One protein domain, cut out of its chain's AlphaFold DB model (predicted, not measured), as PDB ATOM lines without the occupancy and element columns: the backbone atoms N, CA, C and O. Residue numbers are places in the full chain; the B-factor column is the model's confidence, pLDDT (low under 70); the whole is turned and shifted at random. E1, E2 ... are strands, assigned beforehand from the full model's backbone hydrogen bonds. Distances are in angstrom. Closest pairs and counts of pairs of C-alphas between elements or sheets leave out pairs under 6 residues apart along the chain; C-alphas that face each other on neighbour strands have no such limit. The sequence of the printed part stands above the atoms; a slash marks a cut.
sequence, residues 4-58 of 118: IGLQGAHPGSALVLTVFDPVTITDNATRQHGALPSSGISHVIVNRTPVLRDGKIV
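AT A GLANCE: This is residues 4 to 58 of the 118 residues of an uncharacterized protein of Hyphomicrobiales bacterium (UniProt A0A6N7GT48). Little regular structure: a small meander sheet, E1 - E2 - E3 - E4, each strand the antiparallel neighbour of the one before, and an E2 to E3 loop whose residues 30 to 35 stick out. The printed part has 55 residues, 20 in four named strands: all strand. It is loose, radius of gyration of the C-alphas 12.8 A, spanning 41 by 22 by 19 A.

IN THESE COORDINATES: Find E3, residues 41 to 46, 14.2 A long, from C-alpha 41 at (241.508, 204.802, 174.521). E2, residues 16 to 20, measures 13.1 A; E1, residues 4 to 7, 10.2 A. E4, residues 49 to 53, 10.7 A, ends at C-alpha 53, (245.411, 196.999, 176.904).

HOW THE PARTS SIT: Start at hairpin E2 and E3, 173 degrees; N 17 and O 45 are within hydrogen-bond range, 2.9 A. In hairpin E1 and E2 find N 5 and O 18, 2.8 A; in E3 and E4, N 49 and O 46, 2.8 A. E1 is apart from E3 and E4.

THE WHOLE: C-alphas 11 and 32 are farthest apart, 41.4 A. Link E2 to E3 is long. The printed part has no cut; no printed residue is under 70 in pLDDT.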
ATOM      1  N   ILE A   4     233.545 201.103 169.401       90.31
ATOM      2  CA  ILE A   4     234.505 200.315 168.631       90.31
ATOM      3  C   ILE A   4     234.751 200.987 167.277       90.31
ATOM      4  O   ILE A   4     233.808 201.253 166.533       90.31
ATOM      5  N   GLY A   5     236.022 201.216 166.947       86.56
ATOM      6  CA  GLY A   5     236.480 201.611 165.616       86.56
ATOM      7  C   GLY A   5     237.222 200.462 164.930       86.56
ATOM      8  O   GLY A   5     238.185 199.935 165.484       86.56
ATOM      9  N   LEU A   6     236.792 200.091 163.724       86.94
ATOM     10  CA  LEU A   6     237.389 199.030 162.906       86.94
ATOM     11  C   LEU A   6     237.959 199.621 161.609       86.94
ATOM     12  O   LEU A   6     237.276 200.382 160.928       86.94
ATOM     13  N   GLN A   7     239.186 199.248 161.245       85.12
ATOM     14  CA  GLN A   7     239.841 199.654 159.995       85.12
ATOM     15  C   GLN A   7     240.341 198.425 159.225       85.12
ATOM     16  O   GLN A   7     240.798 197.453 159.829       85.12
ATOM     17  N   GLY A   8     240.278 198.484 157.890       80.81
ATOM     18  CA  GLY A   8     240.767 197.413 157.011       80.81
ATOM     19  C   GLY A   8     239.826 196.214 156.883       80.81
ATOM     20  O   GLY A   8     240.269 195.072 156.913       80.81
ATOM     21  N   ALA A   9     238.525 196.464 156.714       75.56
ATOM     22  CA  ALA A   9     237.480 195.440 156.600       75.56
ATOM     23  C   ALA A   9     237.393 194.753 155.214       75.56
ATOM     24  O   ALA A   9     236.339 194.241 154.841       75.56
ATOM     25  N   HIS A  10     238.485 194.735 154.443       80.44
ATOM     26  CA  HIS A  10     238.540 194.085 153.130       80.44
ATOM     27  C   HIS A  10     239.603 192.979 153.097       80.44
ATOM     28  O   HIS A  10     240.661 193.131 153.719       80.44
ATOM     29  N   PRO A  11     239.370 191.883 152.349       75.50
ATOM     30  CA  PRO A  11     240.361 190.827 152.167       75.50
ATOM     31  C   PRO A  11     241.710 191.392 151.704       75.50
ATOM     32  O   PRO A  11     241.771 192.204 150.784       75.50
ATOM     33  N   GLY A  12     242.795 190.985 152.365       79.19
ATOM     34  CA  GLY A  12     244.152 191.462 152.071       79.19
ATOM     35  C   GLY A  12     244.545 192.793 152.728       79.19
ATOM     36  O   GLY A  12     245.709 193.182 152.633       79.19
ATOM     37  N   SER A  13     243.632 193.472 153.431       82.88
ATOM     38  CA  SER A  13     243.956 194.675 154.210       82.88
ATOM     39  C   SER A  13     244.568 194.334 155.571       82.88
ATOM     40  O   SER A  13     244.288 193.288 156.158       82.88
ATOM     41  N   ALA A  14     245.388 195.243 156.101       84.25
ATOM     42  CA  ALA A  14     245.786 195.196 157.504       84.25
ATOM     43  C   ALA A  14     244.577 195.528 158.392       84.25
ATOM     44  O   ALA A  14     243.861 196.485 158.110       84.25
ATOM     45  N   LEU A  15     244.372 194.757 159.459       90.00
ATOM     46  CA  LEU A  15     243.248 194.930 160.381       90.00
ATOM     47  C   LEU A  15     243.715 195.732 161.597       90.00
ATOM     48  O   LEU A  15     244.652 195.312 162.287       90.00
ATOM     49  N   VAL A  16     243.027 196.832 161.902       91.75
ATOM     50  CA  VAL A  16     243.176 197.558 163.172       91.75
ATOM     51  C   VAL A  16     241.826 197.692 163.877       91.75
ATOM     52  O   VAL A  16     240.816 197.998 163.245       91.75
ATOM     53  N   LEU A  17     241.818 197.459 165.190       94.19
ATOM     54  CA  LEU A  17     240.655 197.587 166.065       94.19
ATOM     55  C   LEU A  17     241.009 198.472 167.262       94.19
ATOM     56  O   LEU A  17     241.974 198.184 167.971       94.19
ATOM     57  N   THR A  18     240.197 199.495 167.511       95.38
ATOM     58  CA  THR A  18     240.357 200.420 168.639       95.38
ATOM     59  C   THR A  18     239.075 200.475 169.456       95.38
ATOM     60  O   THR A  18     237.991 200.635 168.896       95.38
ATOM     61  N   VAL A  19     239.196 200.380 170.780       95.81
ATOM     62  CA  VAL A  19     238.085 200.567 171.721       95.81
ATOM     63  C   VAL A  19     238.330 201.837 172.522       95.81
ATOM     64  O   VAL A  19     239.325 201.934 173.249       95.81
ATOM     65  N   PHE A  20     237.418 202.793 172.409       95.88
ATOM     66  CA  PHE A  20     237.528 204.095 173.060       95.88
ATOM     67  C   PHE A  20     236.189 204.532 173.651       95.88
ATOM     68  O   PHE A  20     235.133 204.101 173.194       95.88
ATOM     69  N   ASP A  21     236.214 205.372 174.678       95.44
ATOM     70  CA  ASP A  21     235.001 205.989 175.207       95.44
ATOM     71  C   ASP A  21     234.776 207.346 174.507       95.44
ATOM     72  O   ASP A  21     235.620 208.237 174.620       95.44
ATOM     73  N   PRO A  22     233.656 207.525 173.781       94.69
ATOM     74  CA  PRO A  22     233.395 208.730 172.995       94.69
ATOM     75  C   PRO A  22     233.185 209.989 173.848       94.69
ATOM     76  O   PRO A  22     233.279 211.090 173.319       94.69
ATOM     77  N   VAL A  23     232.905 209.851 175.147       96.56
ATOM     78  CA  VAL A  23     232.735 210.983 176.071       96.56
ATOM     79  C   VAL A  23     234.083 211.460 176.612       96.56
ATOM     80  O   VAL A  23     234.239 212.639 176.915       96.56
ATOM     81  N   THR A  24     235.061 210.559 176.740       95.31
ATOM     82  CA  THR A  24     236.346 210.853 177.412       95.31
ATOM     83  C   THR A  24     237.560 210.855 176.483       95.31
ATOM     84  O   THR A  24     238.665 211.166 176.929       95.31
ATOM     85  N   ILE A  25     237.384 210.510 175.204       95.81
ATOM     86  CA  ILE A  25     238.454 210.540 174.204       95.81
ATOM     87  C   ILE A  25     239.017 211.959 174.071       95.81
ATOM     88  O   ILE A  25     238.292 212.908 173.781       95.81
ATOM     89  N   THR A  26     240.311 212.136 174.338       96.12
ATOM     90  CA  THR A  26     240.962 213.458 174.328       96.12
ATOM     91  C   THR A  26     242.453 213.325 174.038       96.12
ATOM     92  O   THR A  26     243.129 212.465 174.605       96.12
ATOM     93  N   ASP A  27     242.967 214.188 173.163       95.75
ATOM     94  CA  ASP A  27     244.404 214.364 172.976       95.75
ATOM     95  C   ASP A  27     244.988 215.207 174.119       95.75
ATOM     96  O   ASP A  27     244.500 216.298 174.404       95.75
ATOM     97  N   ASN A  28     246.030 214.688 174.768       95.81
ATOM     98  CA  ASN A  28     246.705 215.357 175.880       95.81
ATOM     99  C   ASN A  28     248.000 216.057 175.439       95.81
ATOM    100  O   ASN A  28     248.650 216.707 176.261       95.81
ATOM    101  N   ALA A  29     248.414 215.902 174.177       96.56
ATOM    102  CA  ALA A  29     249.648 216.490 173.683       96.56
ATOM    103  C   ALA A  29     249.595 218.027 173.729       96.56
ATOM    104  O   ALA A  29     248.609 218.673 173.380       96.56
ATOM    105  N   THR A  30     250.706 218.633 174.139       95.50
ATOM    106  CA  THR A  30     250.904 220.089 174.096       95.50
ATOM    107  C   THR A  30     252.133 220.410 173.266       95.50
ATOM    108  O   THR A  30     252.967 219.541 173.002       95.50
ATOM    109  N   ARG A  31     252.304 221.681 172.884       94.81
ATOM    110  CA  ARG A  31     253.498 222.103 172.134       94.81
ATOM    111  C   ARG A  31     254.793 221.800 172.904       94.81
ATOM    112  O   ARG A  31     255.805 221.489 172.290       94.81
ATOM    113  N   GLN A  32     254.753 221.904 174.232       97.25
ATOM    114  CA  GLN A  32     255.878 221.638 175.128       97.25
ATOM    115  C   GLN A  32     256.051 220.139 175.417       97.25
ATOM    116  O   GLN A  32     257.175 219.677 175.574       97.25
ATOM    117  N   HIS A  33     254.955 219.375 175.453       94.25
ATOM    118  CA  HIS A  33     254.956 217.944 175.765       94.25
ATOM    119  C   HIS A  33     254.166 217.165 174.707       94.25
ATOM    120  O   HIS A  33     252.976 216.895 174.870       94.25
ATOM    121  N   GLY A  34     254.835 216.811 173.608       93.44
ATOM    122  CA  GLY A  34     254.197 216.163 172.455       93.44
ATOM    123  C   GLY A  34     253.981 214.651 172.587       93.44
ATOM    124  O   GLY A  34     253.206 214.086 171.828       93.44
ATOM    125  N   ALA A  35     254.650 213.986 173.533       93.25
ATOM    126  CA  ALA A  35     254.587 212.529 173.711       93.25
ATOM    127  C   ALA A  35     253.626 212.092 174.834       93.25
ATOM    128  O   ALA A  35     253.755 210.989 175.364       93.25
ATOM    129  N   LEU A  36     252.692 212.960 175.237       93.00
ATOM    130  CA  LEU A  36     251.685 212.609 176.236       93.00
ATOM    131  C   LEU A  36     250.650 211.651 175.620       93.00
ATOM    132  O   LEU A  36     250.151 211.922 174.528       93.00
ATOM    133  N   PRO A  37     250.311 210.539 176.294       90.12
ATOM    134  CA  PRO A  37     249.331 209.589 175.779       90.12
ATOM    135  C   PRO A  37     247.928 210.201 175.792       90.12
ATOM    136  O   PRO A  37     247.573 210.896 176.741       90.12
ATOM    137  N   SER A  38     247.115 209.917 174.774       94.06
ATOM    138  CA  SER A  38     245.702 210.320 174.733       94.06
ATOM    139  C   SER A  38     244.870 209.598 175.805       94.06
ATOM    140  O   SER A  38     245.112 208.431 176.116       94.06
ATOM    141  N   SER A  39     243.850 210.275 176.331       95.06
ATOM    142  CA  SER A  39     242.872 209.708 177.271       95.06
ATOM    143  C   SER A  39     241.700 209.056 176.534       95.06
ATOM    144  O   SER A  39     241.417 209.388 175.387       95.06
ATOM    145  N   GLY A  40     241.001 208.127 177.194       94.31
ATOM    146  CA  GLY A  40     239.767 207.519 176.676       94.31
ATOM    147  C   GLY A  40     239.961 206.369 175.681       94.31
ATOM    148  O   GLY A  40     238.972 205.770 175.270       94.31
ATOM    149  N   ILE A  41     241.199 205.998 175.327       96.31
ATOM    150  CA  ILE A  41     241.508 204.802 174.521       96.31
ATOM    151  C   ILE A  41     241.868 203.648 175.459       96.31
ATOM    152  O   ILE A  41     242.875 203.696 176.160       96.31
ATOM    153  N   SER A  42     241.055 202.593 175.468       94.31
ATOM    154  CA  SER A  42     241.251 201.451 176.372       94.31
ATOM    155  C   SER A  42     242.052 200.321 175.729       94.31
ATOM    156  O   SER A  42     242.914 199.733 176.377       94.31
ATOM    157  N   HIS A  43     241.785 200.028 174.452       95.75
ATOM    158  CA  HIS A  43     242.376 198.897 173.744       95.75
ATOM    159  C   HIS A  43     242.703 199.252 172.301       95.75
ATOM    160  O   HIS A  43     241.906 199.897 171.617       95.75
ATOM    161  N   VAL A  44     243.846 198.760 171.826       95.75
ATOM    162  CA  VAL A  44     244.246 198.819 170.417       95.75
ATOM    163  C   VAL A  44     244.831 197.470 170.028       95.75
ATOM    164  O   VAL A  44     245.722 196.943 170.699       95.75
ATOM    165  N   ILE A  45     244.329 196.908 168.934       95.31
ATOM    166  CA  ILE A  45     244.749 195.618 168.391       95.31
ATOM    167  C   ILE A  45     245.115 195.817 166.923       95.31
ATOM    168  O   ILE A  45     244.319 196.330 166.138       95.31
ATOM    169  N   VAL A  46     246.312 195.377 166.544       94.62
ATOM    170  CA  VAL A  46     246.847 195.469 165.182       94.62
ATOM    171  C   VAL A  46     247.142 194.063 164.685       94.62
ATOM    172  O   VAL A  46     247.898 193.323 165.309       94.62
ATOM    173  N   ASN A  47     246.551 193.665 163.557       91.19
ATOM    174  CA  ASN A  47     246.751 192.348 162.946       91.19
ATOM    175  C   ASN A  47     246.570 191.181 163.943       91.19
ATOM    176  O   ASN A  47     247.366 190.242 163.950       91.19
ATOM    177  N   ARG A  48     245.519 191.241 164.779       91.31
ATOM    178  CA  ARG A  48     245.212 190.293 165.880       91.31
ATOM    179  C   ARG A  48     246.168 190.340 167.082       91.31
ATOM    180  O   ARG A  48     246.036 189.526 167.988       91.31
ATOM    181  N   THR A  49     247.095 191.294 167.121       95.31
ATOM    182  CA  THR A  49     248.068 191.449 168.207       95.31
ATOM    183  C   THR A  49     247.716 192.678 169.056       95.31
ATOM    184  O   THR A  49     247.650 193.780 168.504       95.31
ATOM    185  N   PRO A  50     247.449 192.536 170.367       95.88
ATOM    186  CA  PRO A  50     247.160 193.674 171.237       95.88
ATOM    187  C   PRO A  50     248.423 194.515 171.453       95.88
ATOM    188  O   PRO A  50     249.453 193.982 171.855       95.88
ATOM    189  N   VAL A  51     248.328 195.819 171.196       95.81
ATOM    190  CA  VAL A  51     249.421 196.793 171.406       95.81
ATOM    191  C   VAL A  51     249.121 197.759 172.556       95.81
ATOM    192  O   VAL A  51     250.039 198.290 173.173       95.81
ATOM    193  N   LEU A  52     247.838 197.947 172.879       95.31
ATOM    194  CA  LEU A  52     247.368 198.689 174.045       95.31
ATOM    195  C   LEU A  52     246.284 197.862 174.747       95.31
ATOM    196  O   LEU A  52     245.357 197.384 174.082       95.31
ATOM    197  N   ARG A  53     246.393 197.697 176.065       95.31
ATOM    198  CA  ARG A  53     245.411 196.999 176.904       95.31
ATOM    199  C   ARG A  53     245.200 197.769 178.200       95.31
ATOM    200  O   ARG A  53     246.174 198.167 178.833       95.31
ATOM    201  N   ASP A  54     243.942 197.981 178.574       93.19
ATOM    202  CA  ASP A  54     243.553 198.735 179.772       93.19
ATOM    203  C   ASP A  54     244.256 200.107 179.879       93.19
ATOM    204  O   ASP A  54     244.685 200.532 180.952       93.19
ATOM    205  N   GLY A  55     244.431 200.782 178.735       91.38
ATOM    206  CA  GLY A  55     245.113 202.079 178.638       91.38
ATOM    207  C   GLY A  55     246.641 202.031 178.785       91.38
ATOM    208  O   GLY A  55     247.276 203.079 178.865       91.38
ATOM    209  N   LYS A  56     247.254 200.840 178.816       93.00
ATOM    210  CA  LYS A  56     248.707 200.646 178.945       93.00
ATOM    211  C   LYS A  56     249.297 200.014 177.691       93.00
ATOM    212  O   LYS A  56     248.679 199.145 177.075       93.00
ATOM    213  N   ILE A  57     250.503 200.445 177.324       93.44
ATOM    214  CA  ILE A  57     251.251 199.870 176.203       93.44
ATOM    215  C   ILE A  57     251.676 198.445 176.563       93.44
ATOM    216  O   ILE A  57     252.129 198.179 177.678       93.44
ATOM    217  N   VAL A  58     251.504 197.523 175.616       95.81
ATOM    218  CA  VAL A  58     252.028 196.160 175.722       95.81
ATOM    219  C   VAL A  58     253.456 196.161 175.185       95.81
ATOM    220  O   VAL A  58     253.676 196.297 173.983       95.81
TER     221      VAL A  58